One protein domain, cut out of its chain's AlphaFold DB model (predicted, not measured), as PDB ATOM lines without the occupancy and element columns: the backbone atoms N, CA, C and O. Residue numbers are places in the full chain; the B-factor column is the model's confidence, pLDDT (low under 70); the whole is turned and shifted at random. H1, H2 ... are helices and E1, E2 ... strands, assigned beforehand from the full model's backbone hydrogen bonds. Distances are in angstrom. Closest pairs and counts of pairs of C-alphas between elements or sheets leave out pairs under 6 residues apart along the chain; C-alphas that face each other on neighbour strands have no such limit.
ATOM      1  N   GLN A 125     134.830 120.838 161.945       91.06
ATOM      2  CA  GLN A 125     134.642 120.349 160.574       91.06
ATOM      3  C   GLN A 125     133.351 120.863 159.917       91.06
ATOM      4  O   GLN A 125     133.239 120.836 158.696       91.06
ATOM      5  N   ALA A 126     132.374 121.301 160.715       92.69
ATOM      6  CA  ALA A 126     131.094 121.802 160.231       92.69
ATOM      7  C   ALA A 126     131.096 123.326 160.012       92.69
ATOM      8  O   ALA A 126     130.118 123.858 159.491       92.69
ATOM      9  N   ILE A 127     132.137 124.046 160.441       91.12
ATOM     10  CA  ILE A 127     132.180 125.513 160.391       91.12
ATOM     11  C   ILE A 127     132.558 126.000 158.987       91.12
ATOM     12  O   ILE A 127     133.509 125.520 158.381       91.12
ATOM     13  N   GLY A 128     131.869 127.047 158.526       82.56
ATOM     14  CA  GLY A 128     132.272 127.831 157.360       82.56
ATOM     15  C   GLY A 128     131.645 127.381 156.039       82.56
ATOM     16  O   GLY A 128     130.652 126.648 156.035       82.56
ATOM     17  N   PRO A 129     132.184 127.873 154.907       85.81
ATOM     18  CA  PRO A 129     131.750 127.450 153.589       85.81
ATOM     19  C   PRO A 129     132.317 126.059 153.214       85.81
ATOM     20  O   PRO A 129     133.473 125.767 153.521       85.81
ATOM     21  N   PRO A 130     131.547 125.235 152.479       94.06
ATOM     22  CA  PRO A 130     130.183 125.521 152.050       94.06
ATOM     23  C   PRO A 130     129.191 125.457 153.220       94.06
ATOM     24  O   PRO A 130     129.247 124.563 154.067       94.06
ATOM     25  N   PHE A 131     128.245 126.398 153.241       96.31
ATOM     26  CA  PHE A 131     127.068 126.248 154.086       96.31
ATOM     27  C   PHE A 131     126.206 125.116 153.531       96.31
ATOM     28  O   PHE A 131     126.029 125.003 152.317       96.31
ATOM     29  N   PHE A 132     125.659 124.291 154.415       97.06
ATOM     30  CA  PHE A 132     124.758 123.210 154.049       97.06
ATOM     31  C   PHE A 132     123.445 123.323 154.813       97.06
ATOM     32  O   PHE A 132     123.397 123.811 155.943       97.06
ATOM     33  N   TYR A 133     122.376 122.852 154.179       97.94
ATOM     34  CA  TYR A 133     121.035 122.848 154.736       97.94
ATOM     35  C   TYR A 133     120.309 121.581 154.300       97.94
ATOM     36  O   TYR A 133     120.060 121.371 153.113       97.94
ATOM     37  N   TYR A 134     119.993 120.730 155.268       98.12
ATOM     38  CA  TYR A 134     119.307 119.467 155.056       98.12
ATOM     39  C   TYR A 134     118.000 119.446 155.844       98.12
ATOM     40  O   TYR A 134     117.974 119.811 157.016       98.12
ATOM     41  N   GLU A 135     116.919 118.998 155.215       98.19
ATOM     42  CA  GLU A 135     115.592 118.876 155.820       98.19
ATOM     43  C   GLU A 135     115.152 117.415 155.820       98.19
ATOM     44  O   GLU A 135     115.434 116.660 154.892       98.19
ATOM     45  N   ASN A 136     114.449 117.019 156.879       97.25
ATOM     46  CA  ASN A 136     113.744 115.749 156.921       97.25
ATOM     47  C   ASN A 136     112.519 115.814 157.850       97.25
ATOM     48  O   ASN A 136     112.347 116.731 158.664       97.25
ATOM     49  N   VAL A 137     111.634 114.822 157.748       95.88
ATOM     50  CA  VAL A 137     110.425 114.714 158.572       95.88
ATOM     51  C   VAL A 137     110.792 114.592 160.053       95.88
ATOM     52  O   VAL A 137     111.524 113.695 160.448       95.88
ATOM     53  N   ALA A 138     110.231 115.451 160.914       94.81
ATOM     54  CA  ALA A 138     110.593 115.459 162.337       94.81
ATOM     55  C   ALA A 138     110.336 114.107 163.026       94.81
ATOM     56  O   ALA A 138     111.134 113.663 163.838       94.81
ATOM     57  N   GLN A 139     109.236 113.438 162.669       92.50
ATOM     58  CA  GLN A 139     108.810 112.155 163.246       92.50
ATOM     59  C   GLN A 139     109.619 110.941 162.763       92.50
ATOM     60  O   GLN A 139     109.258 109.811 163.084       92.50
ATOM     61  N   THR A 140     110.681 111.146 161.982       91.88
ATOM     62  CA  THR A 140     111.629 110.086 161.632       91.88
ATOM     63  C   THR A 140     112.177 109.401 162.903       91.88
ATOM     64  O   THR A 140     112.391 110.087 163.907       91.88
ATOM     65  N   PRO A 141     112.388 108.066 162.899       92.19
ATOM     66  CA  PRO A 141     112.894 107.343 164.067       92.19
ATOM     67  C   PRO A 141     114.218 107.904 164.587       92.19
ATOM     68  O   PRO A 141     115.057 108.362 163.806       92.19
ATOM     69  N   LYS A 142     114.431 107.817 165.905       90.44
ATOM     70  CA  LYS A 142     115.622 108.365 166.572       90.44
ATOM     71  C   LYS A 142     116.922 107.836 165.964       90.44
ATOM     72  O   LYS A 142     117.769 108.629 165.582       90.44
ATOM     73  N   ARG A 143     117.016 106.525 165.730       91.62
ATOM     74  CA  ARG A 143     118.183 105.889 165.092       91.62
ATOM     75  C   ARG A 143     118.517 106.478 163.719       91.62
ATOM     76  O   ARG A 143     119.685 106.632 163.369       91.62
ATOM     77  N   THR A 144     117.498 106.800 162.922       94.38
ATOM     78  CA  THR A 144     117.697 107.438 161.618       94.38
ATOM     79  C   THR A 144     118.195 108.870 161.788       94.38
ATOM     80  O   THR A 144     119.114 109.263 161.079       94.38
ATOM     81  N   TRP A 145     117.658 109.630 162.748       95.00
ATOM     82  CA  TRP A 145     118.206 110.945 163.092       95.00
ATOM     83  C   TRP A 145     119.653 110.866 163.585       95.00
ATOM     84  O   TRP A 145     120.464 111.675 163.144       95.00
ATOM     85  N   ASP A 146     119.998 109.876 164.409       94.44
ATOM     86  CA  ASP A 146     121.368 109.650 164.887       94.44
ATOM     87  C   ASP A 146     122.321 109.344 163.722       94.44
ATOM     88  O   ASP A 146     123.438 109.856 163.682       94.44
ATOM     89  N   THR A 147     121.858 108.570 162.734       96.81
ATOM     90  CA  THR A 147     122.621 108.293 161.506       96.81
ATOM     91  C   THR A 147     122.827 109.569 160.694       96.81
ATOM     92  O   THR A 147     123.960 109.908 160.376       96.81
ATOM     93  N   ILE A 148     121.757 110.317 160.404       96.38
ATOM     94  CA  ILE A 148     121.849 111.572 159.639       96.38
ATOM     95  C   ILE A 148     122.787 112.558 160.347       96.38
ATOM     96  O   ILE A 148     123.628 113.179 159.705       96.38
ATOM     97  N   LYS A 149     122.668 112.688 161.670       95.00
ATOM     98  CA  LYS A 149     123.550 113.521 162.488       95.00
ATOM     99  C   LYS A 149     125.008 113.073 162.381       95.00
ATOM    100  O   LYS A 149     125.875 113.926 162.226       95.00
ATOM    101  N   GLY A 150     125.279 111.770 162.452       95.44
ATOM    102  CA  GLY A 150     126.625 111.215 162.287       95.44
ATOM    103  C   GLY A 150     127.248 111.570 160.934       95.44
ATOM    104  O   GLY A 150     128.386 112.028 160.893       95.44
ATOM    105  N   GLU A 151     126.475 111.446 159.852       96.44
ATOM    106  CA  GLU A 151     126.913 111.788 158.489       96.44
ATOM    107  C   GLU A 151     127.056 113.305 158.266       96.44
ATOM    108  O   GLU A 151     127.873 113.749 157.463       96.44
ATOM    109  N   LEU A 152     126.291 114.124 158.997       96.19
ATOM    110  CA  LEU A 152     126.324 115.589 158.932       96.19
ATOM    111  C   LEU A 152     127.120 116.194 160.097       96.19
ATOM    112  O   LEU A 152     126.668 117.116 160.782       96.19
ATOM    113  N   TYR A 153     128.331 115.669 160.301       95.12
ATOM    114  CA  TYR A 153     129.357 116.217 161.197       95.12
ATOM    115  C   TYR A 153     128.958 116.317 162.676       95.12
ATOM    116  O   TYR A 153     129.547 117.094 163.420       95.12
ATOM    117  N   GLY A 154     127.954 115.568 163.126       94.50
ATOM    118  CA  GLY A 154     127.467 115.623 164.505       94.50
ATOM    119  C   GLY A 154     126.594 116.840 164.823       94.50
ATOM    120  O   GLY A 154     126.329 117.099 165.998       94.50
ATOM    121  N   VAL A 155     126.138 117.592 163.817       95.25
ATOM    122  CA  VAL A 155     125.311 118.790 164.017       95.25
ATOM    123  C   VAL A 155     123.899 118.413 164.475       95.25
ATOM    124  O   VAL A 155     123.229 117.586 163.858       95.25
ATOM    125  N   GLU A 156     123.425 119.046 165.551       94.00
ATOM    126  CA  GLU A 156     122.075 118.804 166.074       94.00
ATOM    127  C   GLU A 156     120.981 119.339 165.128       94.00
ATOM    128  O   GLU A 156     121.110 120.461 164.622       94.00
ATOM    129  N   PRO A 157     119.879 118.592 164.930       95.19
ATOM    130  CA  PRO A 157     118.737 119.056 164.151       95.19
ATOM    131  C   PRO A 157     117.951 120.172 164.856       95.19
ATOM    132  O   PRO A 157     117.550 120.057 166.014       95.19
ATOM    133  N   GLU A 158     117.641 121.231 164.113       96.25
ATOM    134  CA  GLU A 158     116.665 122.256 164.469       96.25
ATOM    135  C   GLU A 158     115.252 121.735 164.178       96.25
ATOM    136  O   GLU A 158     114.835 121.655 163.023       96.25
ATOM    137  N   PHE A 159     114.488 121.362 165.207       96.62
ATOM    138  CA  PHE A 159     113.095 120.940 165.026       96.62
ATOM    139  C   PHE A 159     112.135 122.129 165.074       96.62
ATOM    140  O   PHE A 159     111.990 122.780 166.111       96.62
ATOM    141  N   LEU A 160     111.400 122.356 163.981       95.81
ATOM    142  CA  LEU A 160     110.427 123.443 163.870       95.81
ATOM    143  C   LEU A 160     109.120 122.991 163.202       95.81
ATOM    144  O   LEU A 160     109.109 122.233 162.229       95.81
ATOM    145  N   ASP A 161     107.992 123.428 163.767       97.12
ATOM    146  CA  ASP A 161     106.657 123.248 163.191       97.12
ATOM    147  C   ASP A 161     106.225 124.528 162.468       97.12
ATOM    148  O   ASP A 161     106.023 125.565 163.104       97.12
ATOM    149  N   SER A 162     106.027 124.459 161.148       96.62
ATOM    150  CA  SER A 162     105.658 125.634 160.343       96.62
ATOM    151  C   SER A 162     104.341 126.300 160.756       96.62
ATOM    152  O   SER A 162     104.101 127.432 160.342       96.62
ATOM    153  N   LYS A 163     103.521 125.683 161.624       95.50
ATOM    154  CA  LYS A 163     102.316 126.320 162.191       95.50
ATOM    155  C   LYS A 163     102.601 127.613 162.962       95.50
ATOM    156  O   LYS A 163     101.680 128.384 163.209       95.50
ATOM    157  N   TYR A 164     103.833 127.810 163.435       93.88
ATOM    158  CA  TYR A 164     104.214 129.042 164.135       93.88
ATOM    159  C   TYR A 164     104.503 130.196 163.165       93.88
ATOM    160  O   TYR A 164     104.519 131.352 163.581       93.88
ATOM    161  N   ILE A 165     104.693 129.878 161.883       93.38
ATOM    162  CA  ILE A 165     104.994 130.831 160.817       93.38
ATOM    163  C   ILE A 165     103.748 131.040 159.946       93.38
ATOM    164  O   ILE A 165     103.324 132.174 159.782       93.38
ATOM    165  N   CYS A 166     103.113 129.964 159.471       94.69
ATOM    166  CA  CYS A 166     102.014 129.992 158.497       94.69
ATOM    167  C   CYS A 166     100.752 129.239 158.976       94.69
ATOM    168  O   CYS A 166     100.707 128.650 160.057       94.69
ATOM    169  N   ALA A 167      99.708 129.212 158.140       96.56
ATOM    170  CA  ALA A 167      98.412 128.590 158.420       96.56
ATOM    171  C   ALA A 167      98.403 127.051 158.364       96.56
ATOM    172  O   ALA A 167      97.339 126.441 158.527       96.56
ATOM    173  N   THR A 168      99.552 126.407 158.132       96.56
ATOM    174  CA  THR A 168      99.663 124.947 158.022       96.56
ATOM    175  C   THR A 168     100.717 124.393 158.975       96.56
ATOM    176  O   THR A 168     101.811 124.936 159.109       96.56
ATOM    177  N   ALA A 169     100.395 123.293 159.654       96.94
ATOM    178  CA  ALA A 169     101.361 122.580 160.478       96.94
ATOM    179  C   ALA A 169     102.272 121.716 159.607       96.94
ATOM    180  O   ALA A 169     101.788 120.892 158.838       96.94
ATOM    181  N   ARG A 170     103.589 121.835 159.761       96.94
ATOM    182  CA  ARG A 170     104.569 121.022 159.028       96.94
ATOM    183  C   ARG A 170     105.779 120.807 159.924       96.94
ATOM    184  O   ARG A 170     106.656 121.650 160.033       96.94
ATOM    185  N   LYS A 171     105.789 119.661 160.603       97.19
ATOM    186  CA  LYS A 171     106.834 119.292 161.560       97.19
ATOM    187  C   LYS A 171     108.064 118.761 160.838       97.19
ATOM    188  O   LYS A 171     107.976 117.678 160.247       97.19
ATOM    189  N   ARG A 172     109.182 119.486 160.897       97.88
ATOM    190  CA  ARG A 172     110.456 119.120 160.256       97.88
ATOM    191  C   ARG A 172     111.641 119.295 161.191       97.88
ATOM    192  O   ARG A 172     111.559 120.058 162.149       97.88
ATOM    193  N   GLY A 173     112.689 118.528 160.924       97.69
ATOM    194  CA  GLY A 173     114.017 118.740 161.480       97.69
ATOM    195  C   GLY A 173     114.938 119.252 160.381       97.69
ATOM    196  O   GLY A 173     114.888 118.747 159.257       97.69
ATOM    197  N   TYR A 174     115.754 120.245 160.711       98.06
ATOM    198  CA  TYR A 174     116.696 120.866 159.792       98.06
ATOM    199  C   TYR A 174     118.110 120.741 160.353       98.06
ATOM    200  O   TYR A 174     118.360 121.182 161.467       98.06
ATOM    201  N   ILE A 175     119.041 120.151 159.611       97.69
ATOM    202  CA  ILE A 175     120.453 120.087 160.010       97.69
ATOM    203  C   ILE A 175     121.233 121.014 159.090       97.69
ATOM    204  O   ILE A 175     121.200 120.868 157.868       97.69
ATOM    205  N   HIS A 176     121.908 121.992 159.685       97.19
ATOM    206  CA  HIS A 176     122.655 123.007 158.955       97.19
ATOM    207  C   HIS A 176     123.757 123.627 159.809       97.19
ATOM    208  O   HIS A 176     123.666 123.702 161.038       97.19
ATOM    209  N   ASN A 177     124.767 124.180 159.153       96.50
ATOM    210  CA  ASN A 177     125.829 124.970 159.781       96.50
ATOM    211  C   ASN A 177     125.609 126.492 159.686       96.50
ATOM    212  O   ASN A 177     126.500 127.261 160.035       96.50
ATOM    213  N   LEU A 178     124.420 126.936 159.265       95.00
ATOM    214  CA  LEU A 178     124.074 128.363 159.216       95.00
ATOM    215  C   LEU A 178     124.133 129.023 160.604       95.00
ATOM    216  O   LEU A 178     123.749 128.372 161.588       95.00
ATOM    217  N   PRO A 179     124.530 130.305 160.689       92.88
ATOM    218  CA  PRO A 179     124.330 131.121 161.883       92.88
ATOM    219  C   PRO A 179     122.863 131.128 162.327       92.88
ATOM    220  O   PRO A 179     121.942 131.026 161.511       92.88
ATOM    221  N   ILE A 180     122.645 131.214 163.637       91.50
ATOM    222  CA  ILE A 180     121.295 131.232 164.230       91.50
ATOM    223  C   ILE A 180     120.950 132.602 164.816       91.50
ATOM    224  O   ILE A 180     119.772 132.894 165.047       91.50
ATOM    225  N   GLU A 181     121.972 133.427 165.037       86.50
ATOM    226  CA  GLU A 181     121.896 134.835 165.386       86.50
ATOM    227  C   GLU A 181     121.527 135.680 164.158       86.50
ATOM    228  O   GLU A 181     121.863 135.337 163.028       86.50
ATOM    229  N   ASN A 182     120.859 136.814 164.388       84.06
ATOM    230  CA  ASN A 182     120.525 137.814 163.363       84.06
ATOM    231  C   ASN A 182     119.674 137.307 162.182       84.06
ATOM    232  O   ASN A 182     119.659 137.939 161.130       84.06
ATOM    233  N   ARG A 183     118.919 136.213 162.347       89.88
ATOM    234  CA  ARG A 183     117.859 135.859 161.389       89.88
ATOM    235  C   ARG A 183     116.847 137.002 161.314       89.88
ATOM    236  O   ARG A 183     116.338 137.437 162.352       89.88
ATOM    237  N   SER A 184     116.549 137.486 160.112       81.56
ATOM    238  CA  SER A 184     115.539 138.530 159.941       81.56
ATOM    239  C   SER A 184     114.131 137.945 159.961       81.56
ATOM    240  O   SER A 184     113.891 136.821 159.519       81.56
ATOM    241  N   SER A 185     113.176 138.729 160.461       79.38
ATOM    242  CA  SER A 185     111.761 138.452 160.217       79.38
ATOM    243  C   SER A 185     111.485 138.454 158.716       79.38
ATOM    244  O   SER A 185     112.106 139.207 157.964       79.38
ATOM    245  N   LEU A 186     110.522 137.638 158.294       77.75
ATOM    246  CA  LEU A 186     110.062 137.609 156.908       77.75
ATOM    247  C   LEU A 186     109.552 138.994 156.490       77.75
ATOM    248  O   LEU A 186     108.831 139.639 157.251       77.75
ATOM    249  N   CYS A 187     109.904 139.434 155.278       70.06
ATOM    250  CA  CYS A 187     109.491 140.736 154.741       70.06
ATOM    251  C   CYS A 187     107.957 140.864 154.651       70.06
ATOM    252  O   CYS A 187     107.387 141.912 154.958       70.06
ATOM    253  N   LEU A 188     107.285 139.771 154.277       80.25
ATOM    254  CA  LEU A 188     105.832 139.648 154.264       80.25
ATOM    255  C   LEU A 188     105.420 138.542 155.232       80.25
ATOM    256  O   LEU A 188     105.855 137.401 155.091       80.25
ATOM    257  N   GLU A 189     104.576 138.868 156.213       86.31
ATOM    258  CA  GLU A 189     104.068 137.852 157.131       86.31
ATOM    259  C   GLU A 189     103.048 136.948 156.417       86.31
ATOM    260  O   GLU A 189     102.020 137.442 155.938       86.31
ATOM    261  N   PRO A 190     103.286 135.626 156.352       92.56
ATOM    262  CA  PRO A 190     102.321 134.706 155.769       92.56
ATOM    263  C   PRO A 190     101.072 134.592 156.662       92.56
ATOM    264  O   PRO A 190     101.146 134.780 157.881       92.56
ATOM    265  N   GLN A 302     108.181 124.239 152.961       97.62
ATOM    266  CA  GLN A 302     107.487 125.475 153.293       97.62
ATOM    267  C   GLN A 302     108.455 126.625 153.039       97.62
ATOM    268  O   GLN A 302     109.416 126.768 153.797       97.62
ATOM    269  N   VAL A 303     108.202 127.429 152.009       97.06
ATOM    270  CA  VAL A 303     109.119 128.494 151.577       97.06
ATOM    271  C   VAL A 303     109.381 129.462 152.725       97.06
ATOM    272  O   VAL A 303     110.529 129.609 153.112       97.06
ATOM    273  N   ASP A 304     108.341 129.982 153.383       95.62
ATOM    274  CA  ASP A 304     108.483 130.948 154.489       95.62
ATOM    275  C   ASP A 304     109.370 130.443 155.639       95.62
ATOM    276  O   ASP A 304     110.112 131.194 156.264       95.62
ATOM    277  N   THR A 305     109.299 129.143 155.944       95.62
ATOM    278  CA  THR A 305     110.129 128.541 156.997       95.62
ATOM    279  C   THR A 305     111.593 128.469 156.576       95.62
ATOM    280  O   THR A 305     112.482 128.759 157.375       95.62
ATOM    281  N   VAL A 306     111.844 128.082 155.326       96.12
ATOM    282  CA  VAL A 306     113.200 127.991 154.782       96.12
ATOM    283  C   VAL A 306     113.801 129.384 154.615       96.12
ATOM    284  O   VAL A 306     114.925 129.594 155.052       96.12
ATOM    285  N   THR A 307     113.037 130.345 154.092       95.44
ATOM    286  CA  THR A 307     113.404 131.764 153.989       95.44
ATOM    287  C   THR A 307     113.888 132.298 155.335       95.44
ATOM    288  O   THR A 307     115.016 132.769 155.438       95.44
ATOM    289  N   TYR A 308     113.118 132.076 156.407       94.44
ATOM    290  CA  TYR A 308     113.521 132.477 157.757       94.44
ATOM    291  C   TYR A 308     114.900 131.919 158.168       94.44
ATOM    292  O   TYR A 308     115.730 132.657 158.703       94.44
ATOM    293  N   HIS A 309     115.183 130.637 157.899       95.38
ATOM    294  CA  HIS A 309     116.488 130.042 158.222       95.38
ATOM    295  C   HIS A 309     117.625 130.581 157.346       95.38
ATOM    296  O   HIS A 309     118.733 130.761 157.852       95.38
ATOM    297  N   LEU A 310     117.366 130.806 156.056       95.06
ATOM    298  CA  LEU A 310     118.365 131.250 155.080       95.06
ATOM    299  C   LEU A 310     118.647 132.754 155.143       95.06
ATOM    300  O   LEU A 310     119.657 133.189 154.596       95.06
ATOM    301  N   SER A 311     117.821 133.524 155.851       93.69
ATOM    302  CA  SER A 311     117.908 134.986 155.910       93.69
ATOM    303  C   SER A 311     119.262 135.558 156.335       93.69
ATOM    304  O   SER A 311     119.677 136.622 155.879       93.69
ATOM    305  N   VAL A 312     120.009 134.816 157.154       92.62
ATOM    306  CA  VAL A 312     121.370 135.186 157.578       92.62
ATOM    307  C   VAL A 312     122.356 135.278 156.413       92.62
ATOM    308  O   VAL A 312     123.355 135.980 156.514       92.62
ATOM    309  N   LEU A 313     122.091 134.586 155.299       93.12
ATOM    310  CA  LEU A 313     122.980 134.574 154.139       93.12
ATOM    311  C   LEU A 313     122.954 135.893 153.363       93.12
ATOM    312  O   LEU A 313     123.949 136.210 152.716       93.12
ATOM    313  N   ARG A 314     121.865 136.669 153.439       87.75
ATOM    314  CA  ARG A 314     121.718 137.930 152.698       87.75
ATOM    315  C   ARG A 314     122.812 138.926 153.065       87.75
ATOM    316  O   ARG A 314     123.526 139.420 152.198       87.75
ATOM    317  N   ASP A 315     122.966 139.178 154.359       88.06
ATOM    318  CA  ASP A 315     123.922 140.167 154.856       88.06
ATOM    319  C   ASP A 315     125.372 139.652 154.733       88.06
ATOM    320  O   ASP A 315     126.316 140.438 154.682       88.06
ATOM    321  N   MET A 316     125.554 138.327 154.649       91.81
ATOM    322  CA  MET A 316     126.858 137.681 154.456       91.81
ATOM    323  C   MET A 316     127.332 137.688 152.997       91.81
ATOM    324  O   MET A 316     128.539 137.704 152.757       91.81
ATOM    325  N   PHE A 317     126.407 137.649 152.034       93.06
ATOM    326  CA  PHE A 317     126.704 137.492 150.608       93.06
ATOM    327  C   PHE A 317     125.895 138.481 149.744       93.06
ATOM    328  O   PHE A 317     125.021 138.063 148.980       93.06
ATOM    329  N   PRO A 318     126.191 139.794 149.820       91.12
ATOM    330  CA  PRO A 318     125.432 140.829 149.109       91.12
ATOM    331  C   PRO A 318     125.542 140.728 147.579       91.12
ATOM    332  O   PRO A 318     124.625 141.132 146.870       91.12
ATOM    333  N   ASP A 319     126.633 140.152 147.070       93.88
ATOM    334  CA  ASP A 319     126.877 139.970 145.632       93.88
ATOM    335  C   ASP A 319     126.257 138.673 145.071       93.88
ATOM    336  O   ASP A 319     126.461 138.323 143.906       93.88
ATOM    337  N   GLY A 320     125.492 137.948 145.894       92.75
ATOM    338  CA  GLY A 320     124.856 136.682 145.541       92.75
ATOM    339  C   GLY A 320     125.661 135.447 145.948       92.75
ATOM    340  O   GLY A 320     126.769 135.519 146.481       92.75
ATOM    341  N   ILE A 321     125.066 134.276 145.711       95.31
ATOM    342  CA  ILE A 321     125.601 132.975 146.128       95.31
ATOM    343  C   ILE A 321     125.516 131.943 145.005       95.31
ATOM    344  O   ILE A 321     124.606 131.964 144.179       95.31
ATOM    345  N   ASN A 322     126.438 130.982 145.033       96.06
ATOM    346  CA  ASN A 322     126.352 129.773 144.221       96.06
ATOM    347  C   ASN A 322     125.696 128.662 145.046       96.06
ATOM    348  O   ASN A 322     126.171 128.336 146.133       96.06
ATOM    349  N   VAL A 323     124.622 128.068 144.523       96.69
ATOM    350  CA  VAL A 323     123.830 127.054 145.235       96.69
ATOM    351  C   VAL A 323     123.925 125.712 144.524       96.69
ATOM    352  O   VAL A 323     123.562 125.591 143.354       96.69
ATOM    353  N   LEU A 324     124.354 124.682 145.253       97.75
ATOM    354  CA  LEU A 324     124.194 123.290 144.843       97.75
ATOM    355  C   LEU A 324     122.912 122.734 145.472       97.75
ATOM    356  O   LEU A 324     122.886 122.400 146.654       97.75
ATOM    357  N   SER A 325     121.847 122.638 144.676       97.31
ATOM    358  CA  SER A 325     120.531 122.177 145.135       97.31
ATOM    359  C   SER A 325     120.322 120.699 144.800       97.31
ATOM    360  O   SER A 325     120.082 120.327 143.649       97.31
ATOM    361  N   LEU A 326     120.432 119.835 145.811       97.44
ATOM    362  CA  LEU A 326     120.130 118.408 145.693       97.44
ATOM    363  C   LEU A 326     118.673 118.161 146.085       97.44
ATOM    364  O   LEU A 326     118.178 118.735 147.049       97.44
ATOM    365  N   PHE A 327     117.981 117.298 145.337       95.62
ATOM    366  CA  PHE A 327     116.551 117.020 145.540       95.62
ATOM    367  C   PHE A 327     115.649 118.274 145.468       95.62
ATOM    368  O   PHE A 327     114.611 118.324 146.119       95.62
ATOM    369  N   THR A 328     116.010 119.249 144.617       95.00
ATOM    370  CA  THR A 328     115.332 120.559 144.446       95.00
ATOM    371  C   THR A 328     113.800 120.482 144.308       95.00
ATOM    372  O   THR A 328     113.058 121.352 144.773       95.00
ATOM    373  N   GLY A 329     113.287 119.417 143.683       96.25
ATOM    374  CA  GLY A 329     111.857 119.234 143.457       96.25
ATOM    375  C   GLY A 329     111.283 120.353 142.586       96.25
ATOM    376  O   GLY A 329     111.533 120.389 141.386       96.25
ATOM    377  N   ILE A 330     110.489 121.238 143.190       97.00
ATOM    378  CA  ILE A 330     109.910 122.424 142.534       97.00
ATOM    379  C   ILE A 330     110.649 123.716 142.901       97.00
ATOM    380  O   ILE A 330     110.076 124.792 142.785       97.00
ATOM    381  N   GLY A 331     111.894 123.634 143.362       97.06
ATOM    382  CA  GLY A 331     112.729 124.809 143.597       97.06
ATOM    383  C   GLY A 331     112.411 125.563 144.889       97.06
ATOM    384  O   GLY A 331     112.450 126.786 144.912       97.06
ATOM    385  N   GLY A 332     112.004 124.864 145.955       97.31
ATOM    386  CA  GLY A 332     111.580 125.521 147.200       97.31
ATOM    387  C   GLY A 332     112.689 126.329 147.883       97.31
ATOM    388  O   GLY A 332     112.401 127.374 148.458       97.31
ATOM    389  N   GLY A 333     113.943 125.871 147.809       96.75
ATOM    390  CA  GLY A 333     115.086 126.591 148.381       96.75
ATOM    391  C   GLY A 333     115.475 127.809 147.543       96.75
ATOM    392  O   GLY A 333     115.765 128.873 148.072       96.75
ATOM    393  N   GLU A 334     115.402 127.675 146.225       96.56
ATOM    394  CA  GLU A 334     115.675 128.721 145.247       96.56
ATOM    395  C   GLU A 334     114.624 129.831 145.334       96.56
ATOM    396  O   GLU A 334     114.968 131.009 145.354       96.56
ATOM    397  N   VAL A 335     113.344 129.466 145.464       96.38
ATOM    398  CA  VAL A 335     112.263 130.429 145.719       96.38
ATOM    399  C   VAL A 335     112.472 131.128 147.064       96.38
ATOM    400  O   VAL A 335     112.288 132.341 147.135       96.38
ATOM    401  N   ALA A 336     112.887 130.404 148.108       95.06
ATOM    402  CA  ALA A 336     113.152 130.991 149.420       95.06
ATOM    403  C   ALA A 336     114.275 132.039 149.383       95.06
ATOM    404  O   ALA A 336     114.121 133.095 149.985       95.06
ATOM    405  N   LEU A 337     115.354 131.767 148.641       93.50
ATOM    406  CA  LEU A 337     116.475 132.690 148.436       93.50
ATOM    407  C   LEU A 337     116.129 133.873 147.523       93.50
ATOM    408  O   LEU A 337     116.717 134.935 147.659       93.50
ATOM    409  N   HIS A 338     115.201 133.693 146.579       90.06
ATOM    410  CA  HIS A 338     114.765 134.762 145.677       90.06
ATOM    411  C   HIS A 338     113.735 135.712 146.306       90.06
ATOM    412  O   HIS A 338     113.563 136.829 145.829       90.06
ATOM    413  N   SER A 339     113.008 135.249 147.326       72.50
ATOM    414  CA  SER A 339     111.913 136.000 147.959       72.50
ATOM    415  C   SER A 339     112.381 136.967 149.055       72.50
ATOM    416  O   SER A 339     111.531 137.613 149.672       72.50
ATOM    417  N   GLU A 340     113.690 137.047 149.316       56.41
ATOM    418  CA  GLU A 340     114.299 137.982 150.274       56.41
ATOM    419  C   GLU A 340     114.944 139.203 149.629       56.41
ATOM    420  O   GLU A 340     115.586 139.055 148.565       56.41
TER     421      GLU A 340
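AT A GLANCE: This is residues 125 to 190 and 302 to 340 of the 340 residues of the protein "SAM-dependent MTase DRM-type domain-containing protein" of Triticum turgidum subsp. durum (UniProt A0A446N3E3). A small, three-stranded antiparallel sheet has helix H2 over one face, along the strands, and helix H4 packs crosswise on H2 beyond the sheet. Helix H1 only grazes the sheet, short H3 follows H2 by a tight link, and there are two long stretches without a named element, residues 177 to 190 after E3 and residues 317 to 331 between H3 and H4. The printed part has 105 residues, with three named strands and four named helices in the order E1, H1, E2, E3, H2, H3, H4; the sheet's order is E1, E3, E2. The class is mixed, helices and strands, with under half of the residues in named elements. The whole is compact, with a radius of gyration of the C-alphas of 13.8 A, and rounded, spanning 37 by 34 by 28 A.

HOW THE PARTS SIT: E1, residues 133 to 137, is an edge strand, antiparallel to the inner strand E3, residues 171 to 176, at 154 degrees between their directions; N 134 and O 175 are within hydrogen-bond range at 2.9 A. The other edge strand, E2, residues 158 to 161, forms a hairpin with E3, antiparallel at 153 degrees, with N 158 and O 174 at 2.7 A. H1, residues 142 to 151, only grazes the sheet with its residues 145 to 149; its closest C-alphas to E3 are those of Lys 149 and Ile 175, 7.7 A apart. E1, H1 and E2 make a split strand-helix-strand unit, two strands running the same way with E3 between them, and its crossover is right-handed. H2, residues 303 to 310, is on the sheet at a height of 9.9 A, over E3 and along the strands at 26 degrees on the local plane. H4, residues 332 to 338, touches H2 at a steep tilt of 65 degrees, the same way; the closest C-alphas are those of Thr 307 and Ala 336, 4.6 A apart. H3, residues 312 to 316, meets H2 only through their link and is apart from H4. Every O i to N i+4 pair is within hydrogen-bond range in H1, H2 and H4; H3 has 0 of 1, and 1 of 2 O i to N i+3 pairs.

IN THESE COORDINATES: E1 begins with C-alpha 133 at (121.035, 122.848, 154.736) and is 13.9 A long. H1 is 14.3 A long and E3 16.5 A. H2 begins with C-alpha 303 at (109.119, 128.494, 151.577) and is 10.3 A long. H4 ends with C-alpha 338 at (114.765, 134.762, 145.677).

THE WHOLE: The C-alphas farthest apart are those of Arg 143 and Asp 319, 40.2 A. Residues 191 to 301 are not printed, and C-alphas 190 and 302 are 10.9 A apart across this cut. The link from H3 to H4, 15 residues, is long. The mean pLDDT of the printed part is 93.1, and residue 340, the chain's last, is under 70.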